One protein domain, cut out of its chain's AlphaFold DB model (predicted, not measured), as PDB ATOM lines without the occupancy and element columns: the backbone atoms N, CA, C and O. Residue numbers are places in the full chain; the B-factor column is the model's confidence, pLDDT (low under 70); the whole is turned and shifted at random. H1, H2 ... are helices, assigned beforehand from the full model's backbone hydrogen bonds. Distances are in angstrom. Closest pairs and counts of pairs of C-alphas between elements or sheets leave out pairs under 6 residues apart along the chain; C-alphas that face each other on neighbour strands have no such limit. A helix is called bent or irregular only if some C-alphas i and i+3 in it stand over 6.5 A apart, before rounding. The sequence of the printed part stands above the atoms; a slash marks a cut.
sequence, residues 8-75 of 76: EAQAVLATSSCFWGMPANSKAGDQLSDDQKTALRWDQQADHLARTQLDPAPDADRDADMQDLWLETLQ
ATOM      1  N   GLU A   8     113.606 145.242 142.460       95.88
ATOM      2  CA  GLU A   8     114.696 144.319 142.794       95.88
ATOM      3  C   GLU A   8     115.684 144.167 141.631       95.88
ATOM      4  O   GLU A   8     116.881 144.395 141.796       95.88
ATOM      5  N   ALA A   9     115.190 143.843 140.432       94.75
ATOM      6  CA  ALA A   9     116.056 143.626 139.279       94.75
ATOM      7  C   ALA A   9     116.783 144.910 138.863       94.75
ATOM      8  O   ALA A   9     117.944 144.861 138.467       94.75
ATOM      9  N   GLN A  10     116.117 146.063 138.969       95.75
ATOM     10  CA  GLN A  10     116.719 147.363 138.688       95.75
ATOM     11  C   GLN A  10     117.806 147.733 139.709       95.75
ATOM     12  O   GLN A  10     118.829 148.283 139.311       95.75
ATOM     13  N   ALA A  11     117.627 147.394 140.991       95.25
ATOM     14  CA  ALA A  11     118.659 147.576 142.010       95.25
ATOM     15  C   ALA A  11     119.884 146.689 141.738       95.25
ATOM     16  O   ALA A  11     121.001 147.197 141.703       95.25
ATOM     17  N   VAL A  12     119.673 145.398 141.445       94.19
ATOM     18  CA  VAL A  12     120.754 144.464 141.076       94.19
ATOM     19  C   VAL A  12     121.514 144.958 139.848       94.19
ATOM     20  O   VAL A  12     122.745 144.956 139.841       94.19
ATOM     21  N   LEU A  13     120.788 145.394 138.816       93.75
ATOM     22  CA  LEU A  13     121.384 145.869 137.575       93.75
ATOM     23  C   LEU A  13     122.249 147.112 137.821       93.75
ATOM     24  O   LEU A  13     123.404 147.118 137.411       93.75
ATOM     25  N   ALA A  14     121.739 148.112 138.545       94.25
ATOM     26  CA  ALA A  14     122.455 149.360 138.826       94.25
ATOM     27  C   ALA A  14     123.719 149.196 139.681       94.25
ATOM     28  O   ALA A  14     124.571 150.079 139.687       94.25
ATOM     29  N   THR A  15     123.854 148.081 140.401       92.56
ATOM     30  CA  THR A  15     125.033 147.783 141.228       92.56
ATOM     31  C   THR A  15     125.887 146.648 140.663       92.56
ATOM     32  O   THR A  15     126.787 146.152 141.338       92.56
ATOM     33  N   SER A  16     125.592 146.195 139.442       92.12
ATOM     34  CA  SER A  16     126.372 145.165 138.764       92.12
ATOM     35  C   SER A  16     127.730 145.714 138.329       92.12
ATOM     36  O   SER A  16     127.861 146.863 137.911       92.12
ATOM     37  N   SER A  17     128.757 144.867 138.354       85.88
ATOM     38  CA  SER A  17     130.126 145.252 137.992       85.88
ATOM     39  C   SER A  17     130.275 145.733 136.543       85.88
ATOM     40  O   SER A  17     131.188 146.502 136.257       85.88
ATOM     41  N   CYS A  18     129.392 145.304 135.635       82.56
ATOM     42  CA  CYS A  18     129.438 145.630 134.207       82.56
ATOM     43  C   CYS A  18     128.320 146.571 133.733       82.56
ATOM     44  O   CYS A  18     128.184 146.792 132.531       82.56
ATOM     45  N   PHE A  19     127.510 147.112 134.645       75.44
ATOM     46  CA  PHE A  19     126.425 148.022 134.295       75.44
ATOM     47  C   PHE A  19     126.455 149.242 135.204       75.44
ATOM     48  O   PHE A  19     126.220 149.143 136.403       75.44
ATOM     49  N   TRP A  20     126.779 150.395 134.626       65.56
ATOM     50  CA  TRP A  20     126.907 151.657 135.349       65.56
ATOM     51  C   TRP A  20     125.840 152.619 134.841       65.56
ATOM     52  O   TRP A  20     126.089 153.474 133.995       65.56
ATOM     53  N   GLY A  21     124.618 152.423 135.326       81.25
ATOM     54  CA  GLY A  21     123.465 153.226 134.949       81.25
ATOM     55  C   GLY A  21     122.475 153.324 136.098       81.25
ATOM     56  O   GLY A  21     122.301 152.380 136.869       81.25
ATOM     57  N   MET A  22     121.823 154.478 136.208       92.50
ATOM     58  CA  MET A  22     120.823 154.706 137.241       92.50
ATOM     59  C   MET A  22     119.574 153.844 136.999       92.50
ATOM     60  O   MET A  22     119.164 153.714 135.842       92.50
ATOM     61  N   PRO A  23     118.930 153.276 138.042       93.81
ATOM     62  CA  PRO A  23     117.655 152.588 137.880       93.81
ATOM     63  C   PRO A  23     116.614 153.466 137.185       93.81
ATOM     64  O   PRO A  23     116.339 154.579 137.628       93.81
ATOM     65  N   ALA A  24     115.954 152.933 136.159       92.38
ATOM     66  CA  ALA A  24     114.805 153.600 135.546       92.38
ATOM     67  C   ALA A  24     113.560 153.543 136.453       92.38
ATOM     68  O   ALA A  24     112.643 154.352 136.327       92.38
ATOM     69  N   ASN A  25     113.512 152.575 137.375       94.31
ATOM     70  CA  ASN A  25     112.454 152.449 138.372       94.31
ATOM     71  C   ASN A  25     112.917 153.054 139.703       94.31
ATOM     72  O   ASN A  25     113.714 152.444 140.414       94.31
ATOM     73  N   SER A  26     112.381 154.217 140.075       93.56
ATOM     74  CA  SER A  26     112.765 154.925 141.306       93.56
ATOM     75  C   SER A  26     112.524 154.121 142.589       93.56
ATOM     76  O   SER A  26     113.228 154.321 143.576       93.56
ATOM     77  N   LYS A  27     111.599 153.149 142.568       96.25
ATOM     78  CA  LYS A  27     111.351 152.235 143.697       96.25
ATOM     79  C   LYS A  27     112.517 151.282 143.967       96.25
ATOM     80  O   LYS A  27     112.551 150.649 145.016       96.25
ATOM     81  N   ALA A  28     113.482 151.168 143.051       95.88
ATOM     82  CA  ALA A  28     114.720 150.429 143.297       95.88
ATOM     83  C   ALA A  28     115.487 150.986 144.508       95.88
ATOM     84  O   ALA A  28     116.165 150.226 145.188       95.88
ATOM     85  N   GLY A  29     115.316 152.275 144.834       95.25
ATOM     86  CA  GLY A  29     115.897 152.896 146.025       95.25
ATOM     87  C   GLY A  29     115.552 152.181 147.336       95.25
ATOM     88  O   GLY A  29     116.369 152.175 148.254       95.25
ATOM     89  N   ASP A  30     114.398 151.517 147.414       97.00
ATOM     90  CA  ASP A  30     113.979 150.761 148.602       97.00
ATOM     91  C   ASP A  30     114.746 149.437 148.765       97.00
ATOM     92  O   ASP A  30     114.700 148.820 149.824       97.00
ATOM     93  N   GLN A  31     115.434 148.983 147.712       97.00
ATOM     94  CA  GLN A  31     116.207 147.737 147.673       97.00
ATOM     95  C   GLN A  31     117.723 147.975 147.781       97.00
ATOM     96  O   GLN A  31     118.487 147.016 147.863       97.00
ATOM     97  N   LEU A  32     118.164 149.238 147.754       94.94
ATOM     98  CA  LEU A  32     119.575 149.620 147.805       94.94
ATOM     99  C   LEU A  32     120.032 149.886 149.243       94.94
ATOM    100  O   LEU A  32     119.329 150.549 150.012       94.94
ATOM    101  N   SER A  33     121.247 149.445 149.568       96.62
ATOM    102  CA  SER A  33     121.944 149.855 150.789       96.62
ATOM    103  C   SER A  33     122.369 151.325 150.729       96.62
ATOM    104  O   SER A  33     122.416 151.938 149.657       96.62
ATOM    105  N   ASP A  34     122.725 151.899 151.876       97.25
ATOM    106  CA  ASP A  34     123.195 153.286 151.946       97.25
ATOM    107  C   ASP A  34     124.522 153.490 151.194       97.25
ATOM    108  O   ASP A  34     124.692 154.492 150.496       97.25
ATOM    109  N   ASP A  35     125.424 152.506 151.236       95.69
ATOM    110  CA  ASP A  35     126.674 152.527 150.463       95.69
ATOM    111  C   ASP A  35     126.396 152.520 148.953       95.69
ATOM    112  O   ASP A  35     127.006 153.277 148.195       95.69
ATOM    113  N   GLN A  36     125.429 151.712 148.506       94.94
ATOM    114  CA  GLN A  36     125.016 151.670 147.102       94.94
ATOM    115  C   GLN A  36     124.358 152.987 146.675       94.94
ATOM    116  O   GLN A  36     124.661 153.503 145.601       94.94
ATOM    117  N   LYS A  37     123.503 153.575 147.521       95.25
ATOM    118  CA  LYS A  37     122.907 154.898 147.270       95.25
ATOM    119  C   LYS A  37     123.968 155.986 147.175       95.25
ATOM    120  O   LYS A  37     123.877 156.843 146.299       95.25
ATOM    121  N   THR A  38     124.986 155.928 148.027       95.12
ATOM    122  CA  THR A  38     126.114 156.865 148.013       95.12
ATOM    123  C   THR A  38     126.924 156.726 146.725       95.12
ATOM    124  O   THR A  38     127.172 157.722 146.046       95.12
ATOM    125  N   ALA A  39     127.277 155.497 146.330       92.19
ATOM    126  CA  ALA A  39     128.003 155.230 145.086       92.19
ATOM    127  C   ALA A  39     127.233 155.722 143.847       92.19
ATOM    128  O   ALA A  39     127.822 156.295 142.930       92.19
ATOM    129  N   LEU A  40     125.908 155.565 143.857       92.25
ATOM    130  CA  LEU A  40     125.004 156.029 142.805       92.25
ATOM    131  C   LEU A  40     124.645 157.522 142.896       92.25
ATOM    132  O   LEU A  40     123.889 158.016 142.057       92.25
ATOM    133  N   ARG A  41     125.156 158.254 143.899       94.38
ATOM    134  CA  ARG A  41     124.811 159.665 144.159       94.38
ATOM    135  C   ARG A  41     123.295 159.878 144.180       94.38
ATOM    136  O   ARG A  41     122.757 160.748 143.493       94.38
ATOM    137  N   TRP A  42     122.590 158.996 144.891       93.75
ATOM    138  CA  TRP A  42     121.128 158.916 144.889       93.75
ATOM    139  C   TRP A  42     120.465 160.218 145.359       93.75
ATOM    140  O   TRP A  42     119.434 160.628 144.832       93.75
ATOM    141  N   ASP A  43     121.084 160.893 146.324       95.62
ATOM    142  CA  ASP A  43     120.663 162.179 146.883       95.62
ATOM    143  C   ASP A  43     120.693 163.331 145.865       95.62
ATOM    144  O   ASP A  43     119.934 164.288 145.994       95.62
ATOM    145  N   GLN A  44     121.511 163.220 144.815       95.69
ATOM    146  CA  GLN A  44     121.670 164.247 143.780       95.69
ATOM    147  C   GLN A  44     120.799 164.007 142.539       95.69
ATOM    148  O   GLN A  44     120.831 164.799 141.595       95.69
ATOM    149  N   GLN A  45     120.033 162.912 142.498       93.38
ATOM    150  CA  GLN A  45     119.356 162.472 141.276       93.38
ATOM    151  C   GLN A  45     118.339 163.478 140.749       93.38
ATOM    152  O   GLN A  45     118.270 163.685 139.541       93.38
ATOM    153  N   ALA A  46     117.585 164.140 141.628       93.62
ATOM    154  CA  ALA A  46     116.619 165.156 141.210       93.62
ATOM    155  C   ALA A  46     117.299 166.304 140.447       93.62
ATOM    156  O   ALA A  46     116.847 166.696 139.370       93.62
ATOM    157  N   ASP A  47     118.431 166.779 140.962       96.69
ATOM    158  CA  ASP A  47     119.189 167.861 140.345       96.69
ATOM    159  C   ASP A  47     119.865 167.420 139.040       96.69
ATOM    160  O   ASP A  47     119.942 168.197 138.088       96.69
ATOM    161  N   HIS A  48     120.362 166.181 138.972       94.44
ATOM    162  CA  HIS A  48     120.927 165.625 137.738       94.44
ATOM    163  C   HIS A  48     119.860 165.489 136.654       94.44
ATOM    164  O   HIS A  48     120.077 165.960 135.542       94.44
ATOM    165  N   LEU A  49     118.682 164.953 136.989       92.81
ATOM    166  CA  LEU A  49     117.552 164.833 136.063       92.81
ATOM    167  C   LEU A  49     117.084 166.192 135.535       92.81
ATOM    168  O   LEU A  49     116.787 166.307 134.350       92.81
ATOM    169  N   ALA A  50     117.067 167.227 136.379       96.44
ATOM    170  CA  ALA A  50     116.729 168.585 135.957       96.44
ATOM    171  C   ALA A  50     117.735 169.185 134.957       96.44
ATOM    172  O   ALA A  50     117.382 170.091 134.202       96.44
ATOM    173  N   ARG A  51     118.985 168.702 134.945       95.75
ATOM    174  CA  ARG A  51     120.043 169.159 134.029       95.75
ATOM    175  C   ARG A  51     120.183 168.295 132.777       95.75
ATOM    176  O   ARG A  51     120.764 168.767 131.801       95.75
ATOM    177  N   THR A  52     119.669 167.067 132.789       93.75
ATOM    178  CA  THR A  52     119.751 166.147 131.652       93.75
ATOM    179  C   THR A  52     119.101 166.755 130.414       93.75
ATOM    180  O   THR A  52     117.952 167.190 130.444       93.75
ATOM    181  N   GLN A  53     119.841 166.742 129.312       93.25
ATOM    182  CA  GLN A  53     119.321 167.030 127.982       93.25
ATOM    183  C   GLN A  53     119.295 165.727 127.191       93.25
ATOM    184  O   GLN A  53     120.176 164.881 127.355       93.25
ATOM    185  N   LEU A  54     118.269 165.557 126.360       91.00
ATOM    186  CA  LEU A  54     118.284 164.481 125.378       91.00
ATOM    187  C   LEU A  54     119.400 164.763 124.377       91.00
ATOM    188  O   LEU A  54     119.582 165.911 123.968       91.00
ATOM    189  N   ASP A  55     120.126 163.710 124.010       86.81
ATOM    190  CA  ASP A  55     121.110 163.795 122.939       86.81
ATOM    191  C   ASP A  55     120.410 164.335 121.679       86.81
ATOM    192  O   ASP A  55     119.327 163.841 121.329       86.81
ATOM    193  N   PRO A  56     120.932 165.406 121.055       86.19
ATOM    194  CA  PRO A  56     120.307 165.965 119.872       86.19
ATOM    195  C   PRO A  56     120.292 164.919 118.755       86.19
ATOM    196  O   PRO A  56     121.249 164.178 118.568       86.19
ATOM    197  N   ALA A  57     119.207 164.891 117.987       90.75
ATOM    198  CA  ALA A  57     119.131 164.148 116.734       90.75
ATOM    199  C   ALA A  57     119.363 165.138 115.575       90.75
ATOM    200  O   ALA A  57     118.380 165.693 115.072       90.75
ATOM    201  N   PRO A  58     120.625 165.459 115.222       92.94
ATOM    202  CA  PRO A  58     120.926 166.398 114.147       92.94
ATOM    203  C   PRO A  58     120.461 165.861 112.788       92.94
ATOM    204  O   PRO A  58     120.319 164.653 112.586       92.94
ATOM    205  N   ASP A  59     120.224 166.774 111.847       96.19
ATOM    206  CA  ASP A  59     120.156 166.402 110.435       96.19
ATOM    207  C   ASP A  59     121.558 166.076 109.895       96.19
ATOM    208  O   ASP A  59     122.567 166.225 110.587       96.19
ATOM    209  N   ALA A  60     121.618 165.584 108.657       97.44
ATOM    210  CA  ALA A  60     122.871 165.127 108.060       97.44
ATOM    211  C   ALA A  60     123.921 166.245 107.948       97.44
ATOM    212  O   ALA A  60     125.103 165.985 108.162       97.44
ATOM    213  N   ASP A  61     123.494 167.473 107.644       97.25
ATOM    214  CA  ASP A  61     124.399 168.614 107.500       97.25
ATOM    215  C   ASP A  61     125.002 168.984 108.861       97.25
ATOM    216  O   ASP A  61     126.214 169.138 109.000       97.25
ATOM    217  N   ARG A  62     124.167 169.041 109.905       95.56
ATOM    218  CA  ARG A  62     124.617 169.354 111.260       95.56
ATOM    219  C   ARG A  62     125.493 168.258 111.865       95.56
ATOM    220  O   ARG A  62     126.404 168.577 112.626       95.56
ATOM    221  N   ASP A  63     125.221 166.996 111.550       95.81
ATOM    222  CA  ASP A  63     126.062 165.870 111.960       95.81
ATOM    223  C   ASP A  63     127.454 165.951 111.311       95.81
ATOM    224  O   ASP A  63     128.459 165.801 112.003       95.81
ATOM    225  N   ALA A  64     127.528 166.289 110.017       96.75
ATOM    226  CA  ALA A  64     128.796 166.477 109.311       96.75
ATOM    227  C   ALA A  64     129.648 167.602 109.929       96.75
ATOM    228  O   ALA A  64     130.815 167.372 110.243       96.75
ATOM    229  N   ASP A  65     129.052 168.766 110.216       96.56
ATOM    230  CA  ASP A  65     129.746 169.878 110.891       96.56
ATOM    231  C   ASP A  65     130.350 169.453 112.245       96.56
ATOM    232  O   ASP A  65     131.451 169.862 112.623       96.56
ATOM    233  N   MET A  66     129.612 168.641 113.011       95.50
ATOM    234  CA  MET A  66     130.069 168.137 114.308       95.50
ATOM    235  C   MET A  66     131.219 167.135 114.160       95.50
ATOM    236  O   MET A  66     132.153 167.158 114.967       95.50
ATOM    237  N   GLN A  67     131.170 166.273 113.140       95.56
ATOM    238  CA  GLN A  67     132.249 165.335 112.831       95.56
ATOM    239  C   GLN A  67     133.527 166.065 112.402       95.56
ATOM    240  O   GLN A  67     134.602 165.725 112.900       95.56
ATOM    241  N   ASP A  68     133.420 167.087 111.553       97.06
ATOM    242  CA  ASP A  68     134.568 167.883 111.105       97.06
ATOM    243  C   ASP A  68     135.261 168.569 112.290       97.06
ATOM    244  O   ASP A  68     136.470 168.409 112.485       97.06
ATOM    245  N   LEU A  69     134.492 169.228 113.165       96.38
ATOM    246  CA  LEU A  69     135.022 169.858 114.380       96.38
ATOM    247  C   LEU A  69     135.747 168.857 115.301       96.38
ATOM    248  O   LEU A  69     136.779 169.170 115.909       96.38
ATOM    249  N   TRP A  70     135.208 167.645 115.433       95.50
ATOM    250  CA  TRP A  70     135.834 166.590 116.225       95.50
ATOM    251  C   TRP A  70     137.165 166.131 115.617       95.50
ATOM    252  O   TRP A  70     138.160 165.999 116.335       95.50
ATOM    253  N   LEU A  71     137.211 165.932 114.298       96.81
ATOM    254  CA  LEU A  71     138.425 165.530 113.586       96.81
ATOM    255  C   LEU A  71     139.525 166.592 113.666       96.81
ATOM    256  O   LEU A  71     140.689 166.230 113.833       96.81
ATOM    257  N   GLU A  72     139.171 167.876 113.602       96.69
ATOM    258  CA  GLU A  72     140.113 168.979 113.823       96.69
ATOM    259  C   GLU A  72     140.696 168.956 115.242       96.69
ATOM    260  O   GLU A  72     141.899 169.135 115.424       96.69
ATOM    261  N   THR A  73     139.860 168.690 116.252       96.12
ATOM    262  CA  THR A  73     140.288 168.619 117.660       96.12
ATOM    263  C   THR A  73     141.283 167.479 117.898       96.12
ATOM    264  O   THR A  73     142.238 167.647 118.652       96.12
ATOM    265  N   LEU A  74     141.099 166.327 117.243       95.75
ATOM    266  CA  LEU A  74     141.993 165.166 117.365       95.75
ATOM    267  C   LEU A  74     143.381 165.364 116.735       95.75
ATOM    268  O   LEU A  74     144.284 164.576 117.010       95.75
ATOM    269  N   GLN A  75     143.540 166.359 115.862       89.88
ATOM    270  CA  GLN A  75     144.787 166.615 115.134       89.88
ATOM    271  C   GLN A  75     145.689 167.668 115.808       89.88
ATOM    272  O   GLN A  75     146.742 167.992 115.254       89.88
TER     273      GLN A  75
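What this domain is: This is residues 8 to 75 of the 76 residues of an uncharacterized protein of Rhodobacteraceae bacterium (UniProt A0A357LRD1). The longest helix, H5, sits by itself at one end of the domain, with its residues 60 to 65 and 67 to 74 sticking out, and a loose cluster of the short helices H1, H2 and H3 lies at the other end. H4 starts beside the cluster and leads away from it, and the link of residues 52 to 59 bridges the gap to H5. The printed part has 68 residues with five named helices, H1 to H5 in chain order, and no named strand; the class is all helix. The whole is extended, with a radius of gyration of the C-alphas of 17.6 A, and elongated, with spans of 46 by 24 by 20 A.

How they stand to each other: H5, residues 60 to 74, touches no helix. It is apart from H4, residues 42 to 51. H4 is close to but not clearly touching H3, residues 34 to 39: the closest C-alphas, of Lys 37 and Asp 43, are 7.6 A apart, and the two run the same way at a steep tilt of 40 degrees. H3 is also close to but not clearly touching H2, residues 26 to 31, where the closest C-alphas, of Gly 29 and Lys 37, are 7.4 A apart; they run opposite ways at a steep tilt of 51 degrees. H2 touches H1, residues 8 to 14, with the C-alphas of Ala 11 and Ala 28 closest at 5.0 A, and the two are about perpendicular at 79 degrees. H1 and H3 are apart, and H2 and H4 are only just apart, with 8.1 A between their closest C-alphas. In H1, H3 and H5 every O i to N i+4 pair is within hydrogen-bond range; in H4 4 of 6 are, and in H2 0 of 2, beside 3 of 3 O i to N i+3 pairs.

Where its parts are: H5 measures 21.3 A from first to last C-alpha, from C-alpha 60 at (122.871, 165.127, 108.060) to C-alpha 74 at (141.993, 165.166, 117.365). H4 measures 15.0 A and is irregular, with C-alphas 43 and 46 at 7.6 A. H3 measures 8.6 A. H2 measures 10.2 A and is neither bent nor irregular, but only just: C-alphas 26 and 29 are 6.0 A apart. H1 measures 10.1 A and begins with C-alpha 8 at (114.696, 144.319, 142.794).

The domain as a whole: The two C-alphas farthest apart, of Asp 30 and Gln 75, are 48.2 A apart. The printed part has no cut. The link H1 to H2, 11 residues, is long; the link H4 to H5, 8 residues, is short, and those from H2 to H3 and from H3 to H4 are tight. The mean pLDDT of the printed part is 93.4, and residue 20 is under 70.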